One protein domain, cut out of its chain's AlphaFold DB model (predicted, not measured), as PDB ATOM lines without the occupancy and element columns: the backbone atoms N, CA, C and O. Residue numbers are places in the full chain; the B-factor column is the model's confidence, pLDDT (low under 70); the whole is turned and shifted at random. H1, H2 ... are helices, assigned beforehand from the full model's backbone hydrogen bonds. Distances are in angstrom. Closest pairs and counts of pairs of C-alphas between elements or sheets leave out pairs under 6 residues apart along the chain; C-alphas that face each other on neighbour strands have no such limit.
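Overview. This is residues 44 to 164 of the 183 residues of an uncharacterized protein of Ciona savignyi (UniProt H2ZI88). A long helix, H6, is crossed in its first half by the helical hairpin of H3 and H4, and residues 149 to 164 stick out. H1 packs on H4, H2 on H3 and H6. The printed part has 121 residues with six named helices, H1 to H6; it is all helix, only just compact, close to loose, radius of gyration of the C-alphas 16.0 A, spanning 55 by 38 by 24 A.

Arrangement. H6, residues 130 to 162, touches H4, residues 108 to 118, with residues 133 to 140 alone, at a steep tilt of 63 degrees; C-alphas 137 and 113 are closest, 6.5 A. H3, residues 83 to 98, and H4 form a hairpin, closest at C-alphas 92 and 116, 6.2 A. Every O i to N i+4 pair is within hydrogen-bond range except in H1, residues 44 to 52, with 4 of 5.

Along the chain. H2 is residues 68 to 72, H5 121 to 125. H6 runs 48.1 A from C-alpha 130 (245.223, 267.097, 101.107) to C-alpha 162 (202.509, 260.770, 79.866).

Size, cuts and confidence. The printed part has no cut; H1 to H2 is a long link. Twelve residues, among them 160 to 164, have pLDDT under 70.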
ATOM      1  N   SER A  44     240.717 284.125 106.846       89.19
ATOM      2  CA  SER A  44     240.236 285.213 105.985       89.19
ATOM      3  C   SER A  44     239.580 284.684 104.710       89.19
ATOM      4  O   SER A  44     238.511 285.162 104.329       89.19
ATOM      5  N   TYR A  45     240.167 283.656 104.091       91.06
ATOM      6  CA  TYR A  45     239.578 283.003 102.929       91.06
ATOM      7  C   TYR A  45     238.231 282.364 103.276       91.06
ATOM      8  O   TYR A  45     237.254 282.601 102.569       91.06
ATOM      9  N   ARG A  46     238.130 281.644 104.404       89.88
ATOM     10  CA  ARG A  46     236.855 281.067 104.866       89.88
ATOM     11  C   ARG A  46     235.758 282.118 105.000       89.88
ATOM     12  O   ARG A  46     234.692 281.958 104.418       89.88
ATOM     13  N   LYS A  47     236.043 283.224 105.690       90.12
ATOM     14  CA  LYS A  47     235.083 284.329 105.846       90.12
ATOM     15  C   LYS A  47     234.667 284.920 104.500       90.12
ATOM     16  O   LYS A  47     233.490 285.201 104.288       90.12
ATOM     17  N   SER A  48     235.606 285.045 103.562       92.62
ATOM     18  CA  SER A  48     235.300 285.543 102.217       92.62
ATOM     19  C   SER A  48     234.328 284.641 101.445       92.62
ATOM     20  O   SER A  48     233.529 285.151 100.662       92.62
ATOM     21  N   LEU A  49     234.322 283.325 101.698       93.00
ATOM     22  CA  LEU A  49     233.377 282.403 101.058       93.00
ATOM     23  C   LEU A  49     231.931 282.674 101.486       93.00
ATOM     24  O   LEU A  49     231.039 282.619 100.644       93.00
ATOM     25  N   TYR A  50     231.694 283.017 102.754       92.38
ATOM     26  CA  TYR A  50     230.358 283.383 103.243       92.38
ATOM     27  C   TYR A  50     229.867 284.712 102.653       92.38
ATOM     28  O   TYR A  50     228.688 284.848 102.335       92.38
ATOM     29  N   VAL A  51     230.776 285.662 102.410       92.00
ATOM     30  CA  VAL A  51     230.457 286.906 101.685       92.00
ATOM     31  C   VAL A  51     230.145 286.619 100.211       92.00
ATOM     32  O   VAL A  51     229.183 287.155  99.664       92.00
ATOM     33  N   LYS A  52     230.926 285.742  99.568       92.00
ATOM     34  CA  LYS A  52     230.733 285.326  98.169       92.00
ATOM     35  C   LYS A  52     229.434 284.539  97.964       92.00
ATOM     36  O   LYS A  52     228.816 284.633  96.904       92.00
ATOM     37  N   HIS A  53     229.016 283.769  98.967       90.88
ATOM     38  CA  HIS A  53     227.825 282.923  98.931       90.88
ATOM     39  C   HIS A  53     226.826 283.328 100.024       90.88
ATOM     40  O   HIS A  53     226.576 282.545 100.939       90.88
ATOM     41  N   PRO A  54     226.171 284.500  99.906       88.06
ATOM     42  CA  PRO A  54     225.350 285.082 100.975       88.06
ATOM     43  C   PRO A  54     224.101 284.261 101.316       88.06
ATOM     44  O   PRO A  54     223.507 284.425 102.378       88.06
ATOM     45  N   ARG A  55     223.685 283.355 100.419       88.44
ATOM     46  CA  ARG A  55     222.618 282.392 100.710       88.44
ATOM     47  C   ARG A  55     223.028 281.458 101.849       88.44
ATOM     48  O   ARG A  55     222.174 281.069 102.638       88.44
ATOM     49  N   ILE A  56     224.311 281.102 101.936       89.69
ATOM     50  CA  ILE A  56     224.868 280.205 102.948       89.69
ATOM     51  C   ILE A  56     225.216 281.037 104.177       89.69
ATOM     52  O   ILE A  56     226.164 281.813 104.169       89.69
ATOM     53  N   LYS A  57     224.440 280.869 105.248       85.94
ATOM     54  CA  LYS A  57     224.685 281.557 106.519       85.94
ATOM     55  C   LYS A  57     225.828 280.898 107.278       85.94
ATOM     56  O   LYS A  57     225.900 279.672 107.330       85.94
ATOM     57  N   GLU A  58     226.679 281.684 107.918       85.06
ATOM     58  CA  GLU A  58     227.601 281.157 108.923       85.06
ATOM     59  C   GLU A  58     226.778 280.668 110.130       85.06
ATOM     60  O   GLU A  58     225.884 281.357 110.613       85.06
ATOM     61  N   GLU A  59     227.015 279.433 110.560       83.38
ATOM     62  CA  GLU A  59     226.313 278.775 111.670       83.38
ATOM     63  C   GLU A  59     227.373 278.098 112.534       83.38
ATOM     64  O   GLU A  59     228.426 277.728 111.996       83.38
ATOM     65  N   PRO A  60     227.107 277.893 113.836       84.12
ATOM     66  CA  PRO A  60     228.023 277.176 114.707       84.12
ATOM     67  C   PRO A  60     228.405 275.817 114.104       84.12
ATOM     68  O   PRO A  60     227.523 275.078 113.651       84.12
ATOM     69  N   PRO A  61     229.703 275.473 114.072       83.75
ATOM     70  CA  PRO A  61     230.140 274.213 113.500       83.75
ATOM     71  C   PRO A  61     229.593 273.048 114.323       83.75
ATOM     72  O   PRO A  61     229.527 273.090 115.551       83.75
ATOM     73  N   ILE A  62     229.233 271.975 113.631       84.56
ATOM     74  CA  ILE A  62     228.757 270.736 114.224       84.56
ATOM     75  C   ILE A  62     229.926 270.108 114.986       84.56
ATOM     76  O   ILE A  62     230.892 269.610 114.396       84.56
ATOM     77  N   THR A  63     229.819 270.111 116.312       77.69
ATOM     78  CA  THR A  63     230.661 269.355 117.242       77.69
ATOM     79  C   THR A  63     230.229 267.890 117.233       77.69
ATOM     80  O   THR A  63     229.665 267.361 118.185       77.69
ATOM     81  N   ALA A  64     230.447 267.221 116.102       66.75
ATOM     82  CA  ALA A  64     230.283 265.778 116.024       66.75
ATOM     83  C   ALA A  64     231.344 265.107 116.913       66.75
ATOM     84  O   ALA A  64     232.522 265.444 116.823       66.75
ATOM     85  N   THR A  65     230.944 264.131 117.729       66.06
ATOM     86  CA  THR A  65     231.867 263.302 118.529       66.06
ATOM     87  C   THR A  65     232.721 262.364 117.668       66.06
ATOM     88  O   THR A  65     233.670 261.764 118.167       66.06
ATOM     89  N   GLY A  66     232.388 262.230 116.381       70.56
ATOM     90  CA  GLY A  66     233.075 261.364 115.431       70.56
ATOM     91  C   GLY A  66     234.352 261.971 114.845       70.56
ATOM     92  O   GLY A  66     234.420 263.149 114.481       70.56
ATOM     93  N   THR A  67     235.355 261.118 114.678       86.50
ATOM     94  CA  THR A  67     236.624 261.424 114.013       86.50
ATOM     95  C   THR A  67     236.437 261.700 112.515       86.50
ATOM     96  O   THR A  67     235.461 261.278 111.885       86.50
ATOM     97  N   VAL A  68     237.425 262.354 111.890       89.06
ATOM     98  CA  VAL A  68     237.462 262.554 110.427       89.06
ATOM     99  C   VAL A  68     237.334 261.226 109.674       89.06
ATOM    100  O   VAL A  68     236.620 261.144 108.672       89.06
ATOM    101  N   ALA A  69     237.980 260.167 110.171       87.38
ATOM    102  CA  ALA A  69     237.931 258.841 109.567       87.38
ATOM    103  C   ALA A  69     236.510 258.258 109.569       87.38
ATOM    104  O   ALA A  69     236.075 257.703 108.559       87.38
ATOM    105  N   GLU A  70     235.761 258.422 110.660       87.62
ATOM    106  CA  GLU A  70     234.376 257.954 110.774       87.62
ATOM    107  C   GLU A  70     233.435 258.758 109.872       87.62
ATOM    108  O   GLU A  70     232.637 258.178 109.130       87.62
ATOM    109  N   LEU A  71     233.581 260.086 109.846       88.94
ATOM    110  CA  LEU A  71     232.817 260.970 108.960       88.94
ATOM    111  C   LEU A  71     233.042 260.639 107.481       88.94
ATOM    112  O   LEU A  71     232.096 260.572 106.686       88.94
ATOM    113  N   LEU A  72     234.298 260.422 107.087       89.94
ATOM    114  CA  LEU A  72     234.686 260.183 105.698       89.94
ATOM    115  C   LEU A  72     234.634 258.713 105.288       89.94
ATOM    116  O   LEU A  72     234.726 258.426 104.091       89.94
ATOM    117  N   GLN A  73     234.375 257.798 106.222       86.44
ATOM    118  CA  GLN A  73     234.224 256.385 105.915       86.44
ATOM    119  C   GLN A  73     233.203 256.191 104.784       86.44
ATOM    120  O   GLN A  73     232.102 256.763 104.762       86.44
ATOM    121  N   ARG A  74     233.589 255.380 103.796       75.25
ATOM    122  CA  ARG A  74     232.671 254.936 102.750       75.25
ATOM    123  C   ARG A  74     231.662 253.984 103.374       75.25
ATOM    124  O   ARG A  74     232.037 252.967 103.956       75.25
ATOM    125  N   GLY A  75     230.379 254.308 103.230       66.88
ATOM    126  CA  GLY A  75     229.311 253.404 103.635       66.88
ATOM    127  C   GLY A  75     229.453 252.082 102.885       66.88
ATOM    128  O   GLY A  75     229.397 252.055 101.657       66.88
ATOM    129  N   LYS A  76     229.654 250.982 103.613       63.88
ATOM    130  CA  LYS A  76     229.500 249.639 103.044       63.88
ATOM    131  C   LYS A  76     228.000 249.387 102.914       63.88
ATOM    132  O   LYS A  76     227.276 249.657 103.863       63.88
ATOM    133  N   SER A  77     227.537 248.832 101.792       59.19
ATOM    134  CA  SER A  77     226.101 248.615 101.510       59.19
ATOM    135  C   SER A  77     225.329 247.870 102.614       59.19
ATOM    136  O   SER A  77     224.106 247.938 102.646       59.19
ATOM    137  N   ARG A  78     226.029 247.153 103.504       62.22
ATOM    138  CA  ARG A  78     225.457 246.369 104.608       62.22
ATOM    139  C   ARG A  78     225.563 247.031 105.992       62.22
ATOM    140  O   ARG A  78     225.050 246.471 106.951       62.22
ATOM    141  N   LYS A  79     226.227 248.188 106.134       69.00
ATOM    142  CA  LYS A  79     226.335 248.915 107.413       69.00
ATOM    143  C   LYS A  79     225.473 250.174 107.388       69.00
ATOM    144  O   LYS A  79     225.509 250.934 106.421       69.00
ATOM    145  N   ARG A  80     224.716 250.397 108.468       80.06
ATOM    146  CA  ARG A  80     223.965 251.643 108.670       80.06
ATOM    147  C   ARG A  80     224.936 252.821 108.762       80.06
ATOM    148  O   ARG A  80     226.016 252.688 109.333       80.06
ATOM    149  N   LYS A  81     224.545 253.953 108.177       85.94
ATOM    150  CA  LYS A  81     225.273 255.219 108.316       85.94
ATOM    151  C   LYS A  81     225.083 255.755 109.726       85.94
ATOM    152  O   LYS A  81     223.967 255.675 110.244       85.94
ATOM    153  N   SER A  82     226.138 256.319 110.304       87.81
ATOM    154  CA  SER A  82     226.026 257.024 111.581       87.81
ATOM    155  C   SER A  82     225.229 258.325 111.426       87.81
ATOM    156  O   SER A  82     225.010 258.813 110.308       87.81
ATOM    157  N   THR A  83     224.794 258.899 112.546       87.69
ATOM    158  CA  THR A  83     224.100 260.194 112.581       87.69
ATOM    159  C   THR A  83     224.957 261.292 111.954       87.69
ATOM    160  O   THR A  83     224.482 262.058 111.120       87.69
ATOM    161  N   GLU A  84     226.250 261.293 112.254       88.38
ATOM    162  CA  GLU A  84     227.241 262.259 111.784       88.38
ATOM    163  C   GLU A  84     227.479 262.106 110.277       88.38
ATOM    164  O   GLU A  84     227.539 263.089 109.541       88.38
ATOM    165  N   GLN A  85     227.535 260.869 109.774       90.50
ATOM    166  CA  GLN A  85     227.616 260.613 108.335       90.50
ATOM    167  C   GLN A  85     226.350 261.066 107.599       90.50
ATOM    168  O   GLN A  85     226.429 261.525 106.456       90.50
ATOM    169  N   ASN A  86     225.174 260.914 108.211       90.38
ATOM    170  CA  ASN A  86     223.925 261.423 107.648       90.38
ATOM    171  C   ASN A  86     223.904 262.952 107.647       90.38
ATOM    172  O   ASN A  86     223.573 263.528 106.611       90.38
ATOM    173  N   ALA A  87     224.344 263.589 108.735       91.06
ATOM    174  CA  ALA A  87     224.523 265.034 108.812       91.06
ATOM    175  C   ALA A  87     225.464 265.530 107.707       91.06
ATOM    176  O   ALA A  87     225.062 266.371 106.911       91.06
ATOM    177  N   LEU A  88     226.650 264.927 107.546       93.62
ATOM    178  CA  LEU A  88     227.590 265.277 106.476       93.62
ATOM    179  C   LEU A  88     226.957 265.142 105.086       93.62
ATOM    180  O   LEU A  88     227.055 266.050 104.265       93.62
ATOM    181  N   ASN A  89     226.277 264.026 104.810       93.44
ATOM    182  CA  ASN A  89     225.615 263.827 103.519       93.44
ATOM    183  C   ASN A  89     224.504 264.857 103.266       93.44
ATOM    184  O   ASN A  89     224.292 265.243 102.117       93.44
ATOM    185  N   ASN A  90     223.783 265.278 104.306       93.69
ATOM    186  CA  ASN A  90     222.753 266.306 104.201       93.69
ATOM    187  C   ASN A  90     223.378 267.685 103.966       93.69
ATOM    188  O   ASN A  90     222.960 268.363 103.033       93.69
ATOM    189  N   THR A  91     224.431 268.045 104.705       95.00
ATOM    190  CA  THR A  91     225.182 269.296 104.521       95.00
ATOM    191  C   THR A  91     225.782 269.401 103.121       95.00
ATOM    192  O   THR A  91     225.658 270.445 102.487       95.00
ATOM    193  N   ILE A  92     226.362 268.312 102.593       95.88
ATOM    194  CA  ILE A  92     226.865 268.269 101.210       95.88
ATOM    195  C   ILE A  92     225.746 268.629 100.225       95.88
ATOM    196  O   ILE A  92     225.947 269.464  99.351       95.88
ATOM    197  N   ARG A  93     224.567 268.003 100.343       95.38
ATOM    198  CA  ARG A  93     223.445 268.280  99.430       95.38
ATOM    199  C   ARG A  93     222.951 269.713  99.573       95.38
ATOM    200  O   ARG A  93     222.815 270.383  98.562       95.38
ATOM    201  N   LEU A  94     222.757 270.170 100.808       94.69
ATOM    202  CA  LEU A  94     222.290 271.518 101.107       94.69
ATOM    203  C   LEU A  94     223.200 272.574 100.470       94.69
ATOM    204  O   LEU A  94     222.715 273.418  99.728       94.69
ATOM    205  N   ILE A  95     224.515 272.494 100.691       95.94
ATOM    206  CA  ILE A  95     225.466 273.469 100.140       95.94
ATOM    207  C   ILE A  95     225.487 273.414  98.610       95.94
ATOM    208  O   ILE A  95     225.420 274.458  97.963       95.94
ATOM    209  N   LEU A  96     225.510 272.216  98.015       95.94
ATOM    210  CA  LEU A  96     225.454 272.072  96.558       95.94
ATOM    211  C   LEU A  96     224.160 272.646  95.961       95.94
ATOM    212  O   LEU A  96     224.204 273.235  94.885       95.94
ATOM    213  N   ASP A  97     223.025 272.490  96.645       93.94
ATOM    214  CA  ASP A  97     221.731 273.027  96.217       93.94
ATOM    215  C   ASP A  97     221.693 274.555  96.346       93.94
ATOM    216  O   ASP A  97     221.280 275.234  95.411       93.94
ATOM    217  N   MET A  98     222.200 275.111  97.450       94.38
ATOM    218  CA  MET A  98     222.268 276.561  97.674       94.38
ATOM    219  C   MET A  98     223.195 277.278  96.686       94.38
ATOM    220  O   MET A  98     222.947 278.436  96.346       94.38
ATOM    221  N   MET A  99     224.247 276.593  96.227       94.88
ATOM    222  CA  MET A  99     225.172 277.074  95.192       94.88
ATOM    223  C   MET A  99     224.741 276.700  93.767       94.88
ATOM    224  O   MET A  99     225.411 277.097  92.813       94.88
ATOM    225  N   GLU A 100     223.654 275.937  93.616       93.00
ATOM    226  CA  GLU A 100     223.132 275.460  92.329       93.00
ATOM    227  C   GLU A 100     224.172 274.672  91.503       93.00
ATOM    228  O   GLU A 100     224.198 274.711  90.273       93.00
ATOM    229  N   ILE A 101     225.047 273.920  92.176       93.69
ATOM    230  CA  ILE A 101     226.076 273.110  91.518       93.69
ATOM    231  C   ILE A 101     225.442 271.817  90.993       93.69
ATOM    232  O   ILE A 101     224.868 271.016  91.742       93.69
ATOM    233  N   THR A 102     225.566 271.596  89.686       91.00
ATOM    234  CA  THR A 102     225.020 270.417  88.988       91.00
ATOM    235  C   THR A 102     226.077 269.606  88.238       91.00
ATOM    236  O   THR A 102     225.814 268.454  87.880       91.00
ATOM    237  N   ASP A 103     227.278 270.162  88.065       90.81
ATOM    238  CA  ASP A 103     228.413 269.525  87.403       90.81
ATOM    239  C   ASP A 103     229.576 269.326  88.387       90.81
ATOM    240  O   ASP A 103     229.916 270.205  89.174       90.81
ATOM    241  N   SER A 104     230.194 268.147  88.346       93.56
ATOM    242  CA  SER A 104     231.380 267.817  89.138       93.56
ATOM    243  C   SER A 104     232.650 268.546  88.695       93.56
ATOM    244  O   SER A 104     233.627 268.540  89.446       93.56
ATOM    245  N   CYS A 105     232.645 269.116  87.489       90.44
ATOM    246  CA  CYS A 105     233.740 269.902  86.922       90.44
ATOM    247  C   CYS A 105     233.596 271.411  87.192       90.44
ATOM    248  O   CYS A 105     234.456 272.181  86.771       90.44
ATOM    249  N   ASP A 106     232.529 271.847  87.873       92.25
ATOM    250  CA  ASP A 106     232.316 273.255  88.218       92.25
ATOM    251  C   ASP A 106     233.439 273.761  89.144       92.25
ATOM    252  O   ASP A 106     233.783 273.120  90.140       92.25
ATOM    253  N   GLN A 107     234.005 274.928  88.829       90.00
ATOM    254  CA  GLN A 107     235.090 275.540  89.607       90.00
ATOM    255  C   GLN A 107     234.669 275.835  91.057       90.00
ATOM    256  O   GLN A 107     235.498 275.824  91.965       90.00
ATOM    257  N   ARG A 108     233.369 276.036  91.301       93.44
ATOM    258  CA  ARG A 108     232.792 276.277  92.631       93.44
ATOM    259  C   ARG A 108     232.727 275.021  93.501       93.44
ATOM    260  O   ARG A 108     232.401 275.127  94.679       93.44
ATOM    261  N   VAL A 109     233.026 273.833  92.966       94.38
ATOM    262  CA  VAL A 109     233.079 272.591  93.762       94.38
ATOM    263  C   VAL A 109     234.126 272.694  94.872       94.38
ATOM    264  O   VAL A 109     233.920 272.142  95.952       94.38
ATOM    265  N   GLU A 110     235.223 273.410  94.633       92.19
ATOM    266  CA  GLU A 110     236.250 273.641  95.649       92.19
ATOM    267  C   GLU A 110     235.757 274.597  96.751       92.19
ATOM    268  O   GLU A 110     235.929 274.322  97.937       92.19
ATOM    269  N   ASP A 111     235.039 275.661  96.387       94.12
ATOM    270  CA  ASP A 111     234.404 276.555  97.365       94.12
ATOM    271  C   ASP A 111     233.373 275.798  98.218       94.12
ATOM    272  O   ASP A 111     233.363 275.909  99.446       94.12
ATOM    273  N   ALA A 112     232.553 274.954  97.579       95.69
ATOM    274  CA  ALA A 112     231.600 274.087  98.263       95.69
ATOM    275  C   ALA A 112     232.307 273.129  99.231       95.69
ATOM    276  O   ALA A 112     231.846 272.948 100.356       95.69
ATOM    277  N   LEU A 113     233.436 272.536  98.820       96.00
ATOM    278  CA  LEU A 113     234.251 271.667  99.670       96.00
ATOM    279  C   LEU A 113     234.636 272.381 100.969       96.00
ATOM    280  O   LEU A 113     234.438 271.818 102.044       96.00
ATOM    281  N   PHE A 114     235.133 273.616 100.891       95.00
ATOM    282  CA  PHE A 114     235.555 274.365 102.075       95.00
ATOM    283  C   PHE A 114     234.389 274.780 102.965       95.00
ATOM    284  O   PHE A 114     234.485 274.627 104.180       95.00
ATOM    285  N   LEU A 115     233.271 275.209 102.378       95.56
ATOM    286  CA  LEU A 115     232.048 275.510 103.126       95.56
ATOM    287  C   LEU A 115     231.506 274.269 103.855       95.56
ATOM    288  O   LEU A 115     231.034 274.367 104.984       95.56
ATOM    289  N   ILE A 116     231.608 273.082 103.246       95.69
ATOM    290  CA  ILE A 116     231.226 271.815 103.887       95.69
ATOM    291  C   ILE A 116     232.194 271.466 105.022       95.69
ATOM    292  O   ILE A 116     231.743 271.034 106.081       95.69
ATOM    293  N   MET A 117     233.506 271.623 104.819       95.25
ATOM    294  CA  MET A 117     234.501 271.338 105.860       95.25
ATOM    295  C   MET A 117     234.351 272.269 107.061       95.25
ATOM    296  O   MET A 117     234.471 271.809 108.190       95.25
ATOM    297  N   ASP A 118     234.035 273.544 106.839       93.75
ATOM    298  CA  ASP A 118     233.884 274.520 107.920       93.75
ATOM    299  C   ASP A 118     232.700 274.209 108.853       93.75
ATOM    300  O   ASP A 118     232.750 274.488 110.049       93.75
ATOM    301  N   ARG A 119     231.671 273.520 108.340       93.06
ATOM    302  CA  ARG A 119     230.503 273.077 109.119       93.06
ATOM    303  C   ARG A 119     230.793 272.001 110.158       93.06
ATOM    304  O   ARG A 119     229.916 271.747 110.975       93.06
ATOM    305  N   PHE A 120     231.950 271.347 110.138       93.75
ATOM    306  CA  PHE A 120     232.285 270.277 111.081       93.75
ATOM    307  C   PHE A 120     233.621 270.583 111.735       93.75
ATOM    308  O   PHE A 120     234.619 270.702 111.032       93.75
ATOM    309  N   VAL A 121     233.669 270.639 113.068       92.06
ATOM    310  CA  VAL A 121     234.902 270.988 113.804       92.06
ATOM    311  C   VAL A 121     236.076 270.100 113.383       92.06
ATOM    312  O   VAL A 121     237.122 270.603 112.979       92.06
ATOM    313  N   SER A 122     235.864 268.782 113.346       91.75
ATOM    314  CA  SER A 122     236.902 267.816 112.972       91.75
ATOM    315  C   SER A 122     237.395 267.971 111.528       91.75
ATOM    316  O   SER A 122     238.572 267.742 111.250       91.75
ATOM    317  N   LEU A 123     236.540 268.396 110.590       93.81
ATOM    318  CA  LEU A 123     236.963 268.690 109.216       93.81
ATOM    319  C   LEU A 123     237.633 270.066 109.116       93.81
ATOM    320  O   LEU A 123     238.608 270.204 108.383       93.81
ATOM    321  N   ARG A 124     237.157 271.062 109.869       92.12
ATOM    322  CA  ARG A 124     237.702 272.425 109.909       92.12
ATOM    323  C   ARG A 124     239.151 272.451 110.394       92.12
ATOM    324  O   ARG A 124     239.964 273.178 109.825       92.12
ATOM    325  N   GLU A 125     239.482 271.653 111.405       92.00
ATOM    326  CA  GLU A 125     240.856 271.496 111.914       92.00
ATOM    327  C   GLU A 125     241.794 270.882 110.867       92.00
ATOM    328  O   GLU A 125     242.972 271.216 110.802       92.00
ATOM    329  N   ASN A 126     241.245 270.047 109.982       93.00
ATOM    330  CA  ASN A 126     241.973 269.357 108.920       93.00
ATOM    331  C   ASN A 126     241.738 270.000 107.542       93.00
ATOM    332  O   ASN A 126     241.925 269.361 106.505       93.00
ATOM    333  N   ILE A 127     241.335 271.277 107.502       92.06
ATOM    334  CA  ILE A 127     240.972 271.958 106.252       92.06
ATOM    335  C   ILE A 127     242.137 272.073 105.276       92.06
ATOM    336  O   ILE A 127     241.893 272.235 104.091       92.06
ATOM    337  N   ASN A 128     243.382 271.982 105.741       92.75
ATOM    338  CA  ASN A 128     244.588 272.021 104.912       92.75
ATOM    339  C   ASN A 128     245.263 270.643 104.779       92.75
ATOM    340  O   ASN A 128     246.406 270.568 104.343       92.75
ATOM    341  N   ASP A 129     244.573 269.551 105.113       92.62
ATOM    342  CA  ASP A 129     245.063 268.200 104.830       92.62
ATOM    343  C   ASP A 129     244.616 267.761 103.414       92.62
ATOM    344  O   ASP A 129     243.410 267.623 103.151       92.62
ATOM    345  N   PRO A 130     245.553 267.509 102.474       90.75
ATOM    346  CA  PRO A 130     245.223 267.097 101.107       90.75
ATOM    347  C   PRO A 130     244.506 265.742 101.032       90.75
ATOM    348  O   PRO A 130     243.691 265.525 100.129       90.75
ATOM    349  N   THR A 131     244.759 264.836 101.973       92.31
ATOM    350  CA  THR A 131     244.143 263.504 102.039       92.31
ATOM    351  C   THR A 131     242.676 263.608 102.436       92.31
ATOM    352  O   THR A 131     241.804 262.998 101.803       92.31
ATOM    353  N   VAL A 132     242.388 264.426 103.452       93.75
ATOM    354  CA  VAL A 132     241.024 264.695 103.929       93.75
ATOM    355  C   VAL A 132     240.220 265.400 102.840       93.75
ATOM    356  O   VAL A 132     239.124 264.946 102.496       93.75
ATOM    357  N   ARG A 133     240.795 266.438 102.218       94.06
ATOM    358  CA  ARG A 133     240.179 267.146 101.085       94.06
ATOM    359  C   ARG A 133     239.855 266.218  99.928       94.06
ATOM    360  O   ARG A 133     238.719 266.206  99.466       94.06
ATOM    361  N   SER A 134     240.820 265.417  99.484       93.06
ATOM    362  CA  SER A 134     240.626 264.490  98.362       93.06
ATOM    363  C   SER A 134     239.518 263.479  98.663       93.06
ATOM    364  O   SER A 134     238.651 263.225  97.826       93.06
ATOM    365  N   SER A 135     239.495 262.948  99.887       93.75
ATOM    366  CA  SER A 135     238.480 261.990 100.334       93.75
ATOM    367  C   SER A 135     237.074 262.597 100.363       93.75
ATOM    368  O   SER A 135     236.115 261.980  99.887       93.75
ATOM    369  N   LEU A 136     236.936 263.821 100.878       95.31
ATOM    370  CA  LEU A 136     235.659 264.529 100.897       95.31
ATOM    371  C   LEU A 136     235.232 264.975  99.492       95.31
ATOM    372  O   LEU A 136     234.062 264.827  99.140       95.31
ATOM    373  N   LEU A 137     236.162 265.421  98.647       94.88
ATOM    374  CA  LEU A 137     235.892 265.807  97.262       94.88
ATOM    375  C   LEU A 137     235.296 264.645  96.455       94.88
ATOM    376  O   LEU A 137     234.344 264.835  95.697       94.88
ATOM    377  N   VAL A 138     235.781 263.416  96.668       94.12
ATOM    378  CA  VAL A 138     235.174 262.208  96.082       94.12
ATOM    379  C   VAL A 138     233.716 262.043  96.527       94.12
ATOM    380  O   VAL A 138     232.862 261.720  95.696       94.12
ATOM    381  N   LYS A 139     233.391 262.293  97.805       94.44
ATOM    382  CA  LYS A 139     231.999 262.262  98.297       94.44
ATOM    383  C   LYS A 139     231.141 263.365  97.671       94.44
ATOM    384  O   LYS A 139     230.011 263.081  97.273       94.44
ATOM    385  N   VAL A 140     231.666 264.584  97.544       96.00
ATOM    386  CA  VAL A 140     230.971 265.719  96.910       96.00
ATOM    387  C   VAL A 140     230.644 265.398  95.451       96.00
ATOM    388  O   VAL A 140     229.475 265.426  95.065       96.00
ATOM    389  N   ARG A 141     231.638 264.972  94.662       95.44
ATOM    390  CA  ARG A 141     231.449 264.572  93.256       95.44
ATOM    391  C   ARG A 141     230.456 263.417  93.114       95.44
ATOM    392  O   ARG A 141     229.588 263.446  92.242       95.44
ATOM    393  N   HIS A 142     230.524 262.429  94.006       94.31
ATOM    394  CA  HIS A 142     229.553 261.339  94.032       94.31
ATOM    395  C   HIS A 142     228.126 261.831  94.327       94.31
ATOM    396  O   HIS A 142     227.179 261.358  93.700       94.31
ATOM    397  N   SER A 143     227.956 262.794  95.239       94.50
ATOM    398  CA  SER A 143     226.654 263.406  95.537       94.50
ATOM    399  C   SER A 143     226.061 264.121  94.317       94.50
ATOM    400  O   SER A 143     224.889 263.905  93.996       94.50
ATOM    401  N   ILE A 144     226.882 264.885  93.583       94.94
ATOM    402  CA  ILE A 144     226.491 265.550  92.327       94.94
ATOM    403  C   ILE A 144     226.025 264.510  91.299       94.94
ATOM    404  O   ILE A 144     224.918 264.608  90.765       94.94
ATOM    405  N   HIS A 145     226.811 263.448  91.092       92.88
ATOM    406  CA  HIS A 145     226.444 262.357  90.187       92.88
ATOM    407  C   HIS A 145     225.126 261.679  90.602       92.88
ATOM    408  O   HIS A 145     224.249 261.437  89.771       92.88
ATOM    409  N   CYS A 146     224.935 261.422  91.901       91.25
ATOM    410  CA  CYS A 146     223.697 260.848  92.425       91.25
ATOM    411  C   CYS A 146     222.488 261.773  92.229       91.25
ATOM    412  O   CYS A 146     221.386 261.286  91.979       91.25
ATOM    413  N   LYS A 147     222.658 263.097  92.340       89.94
ATOM    414  CA  LYS A 147     221.603 264.078  92.038       89.94
ATOM    415  C   LYS A 147     221.241 264.037  90.554       89.94
ATOM    416  O   LYS A 147     220.069 263.840  90.244       89.94
ATOM    417  N   LYS A 148     222.230 264.110  89.656       87.69
ATOM    418  CA  LYS A 148     222.027 264.028  88.198       87.69
ATOM    419  C   LYS A 148     221.284 262.751  87.798       87.69
ATOM    420  O   LYS A 148     220.324 262.805  87.035       87.69
ATOM    421  N   TRP A 149     221.674 261.612  88.374       86.12
ATOM    422  CA  TRP A 149     220.979 260.340  88.175       86.12
ATOM    423  C   TRP A 149     219.527 260.371  88.671       86.12
ATOM    424  O   TRP A 149     218.629 259.939  87.948       86.12
ATOM    425  N   ARG A 150     219.272 260.895  89.882       84.56
ATOM    426  CA  ARG A 150     217.909 261.007  90.432       84.56
ATOM    427  C   ARG A 150     217.007 261.872  89.552       84.56
ATOM    428  O   ARG A 150     215.908 261.431  89.241       84.56
ATOM    429  N   VAL A 151     217.493 263.031  89.105       84.56
ATOM    430  CA  VAL A 151     216.752 263.935  88.209       84.56
ATOM    431  C   VAL A 151     216.455 263.255  86.871       84.56
ATOM    432  O   VAL A 151     215.302 263.203  86.453       84.56
ATOM    433  N   LYS A 152     217.459 262.632  86.234       85.62
ATOM    434  CA  LYS A 152     217.263 261.888  84.977       85.62
ATOM    435  C   LYS A 152     216.224 260.774  85.131       85.62
ATOM    436  O   LYS A 152     215.364 260.608  84.272       85.62
ATOM    437  N   ARG A 153     216.286 260.013  86.228       84.69
ATOM    438  CA  ARG A 153     215.333 258.931  86.514       84.69
ATOM    439  C   ARG A 153     213.917 259.457  86.741       84.69
ATOM    440  O   ARG A 153     212.974 258.800  86.318       84.69
ATOM    441  N   GLN A 154     213.767 260.598  87.410       80.88
ATOM    442  CA  GLN A 154     212.467 261.233  87.614       80.88
ATOM    443  C   GLN A 154     211.851 261.666  86.276       80.88
ATOM    444  O   GLN A 154     210.731 261.264  85.981       80.88
ATOM    445  N   MET A 155     212.620 262.337  85.415       81.69
ATOM    446  CA  MET A 155     212.144 262.743  84.087       81.69
ATOM    447  C   MET A 155     211.751 261.559  83.193       81.69
ATOM    448  O   MET A 155     210.787 261.645  82.440       81.69
ATOM    449  N   LEU A 156     212.475 260.434  83.268       80.69
ATOM    450  CA  LEU A 156     212.113 259.218  82.528       80.69
ATOM    451  C   LEU A 156     210.807 258.589  83.033       80.69
ATOM    452  O   LEU A 156     210.041 258.068  82.230       80.69
ATOM    453  N   LYS A 157     210.536 258.648  84.345       79.38
ATOM    454  CA  LYS A 157     209.259 258.184  84.906       79.38
ATOM    455  C   LYS A 157     208.096 259.072  84.474       79.38
ATOM    456  O   LYS A 157     207.066 258.545  84.089       79.38
ATOM    457  N   GLU A 158     208.269 260.391  84.502       76.56
ATOM    458  CA  GLU A 158     207.231 261.347  84.093       76.56
ATOM    459  C   GLU A 158     206.912 261.229  82.591       76.56
ATOM    460  O   GLU A 158     205.746 261.227  82.209       76.56
ATOM    461  N   LYS A 159     207.924 261.007  81.739       72.25
ATOM    462  CA  LYS A 159     207.709 260.722  80.308       72.25
ATOM    463  C   LYS A 159     206.988 259.393  80.059       72.25
ATOM    464  O   LYS A 159     206.112 259.345  79.210       72.25
ATOM    465  N   GLY A 160     207.312 258.341  80.816       58.25
ATOM    466  CA  GLY A 160     206.638 257.041  80.698       58.25
ATOM    467  C   GLY A 160     205.195 257.021  81.216       58.25
ATOM    468  O   GLY A 160     204.433 256.146  80.829       58.25
ATOM    469  N   VAL A 161     204.805 257.972  82.072       55.69
ATOM    470  CA  VAL A 161     203.410 258.136  82.523       55.69
ATOM    471  C   VAL A 161     202.595 258.932  81.498       55.69
ATOM    472  O   VAL A 161     201.454 258.573  81.222       55.69
ATOM    473  N   ASN A 162     203.195 259.947  80.868       51.97
ATOM    474  CA  ASN A 162     202.509 260.770  79.866       51.97
ATOM    475  C   ASN A 162     202.265 260.053  78.524       51.97
ATOM    476  O   ASN A 162     201.355 260.447  77.804       51.97
ATOM    477  N   ASP A 163     203.012 258.992  78.201       47.28
ATOM    478  CA  ASP A 163     202.794 258.189  76.980       47.28
ATOM    479  C   ASP A 163     201.680 257.131  77.123       47.28
ATOM    480  O   ASP A 163     201.205 256.589  76.131       47.28
ATOM    481  N   VAL A 164     201.219 256.835  78.346       47.22
ATOM    482  CA  VAL A 164     200.156 255.833  78.588       47.22
ATOM    483  C   VAL A 164     198.769 256.483  78.687       47.22
ATOM    484  O   VAL A 164     197.759 255.797  78.597       47.22
TER     485      VAL A 164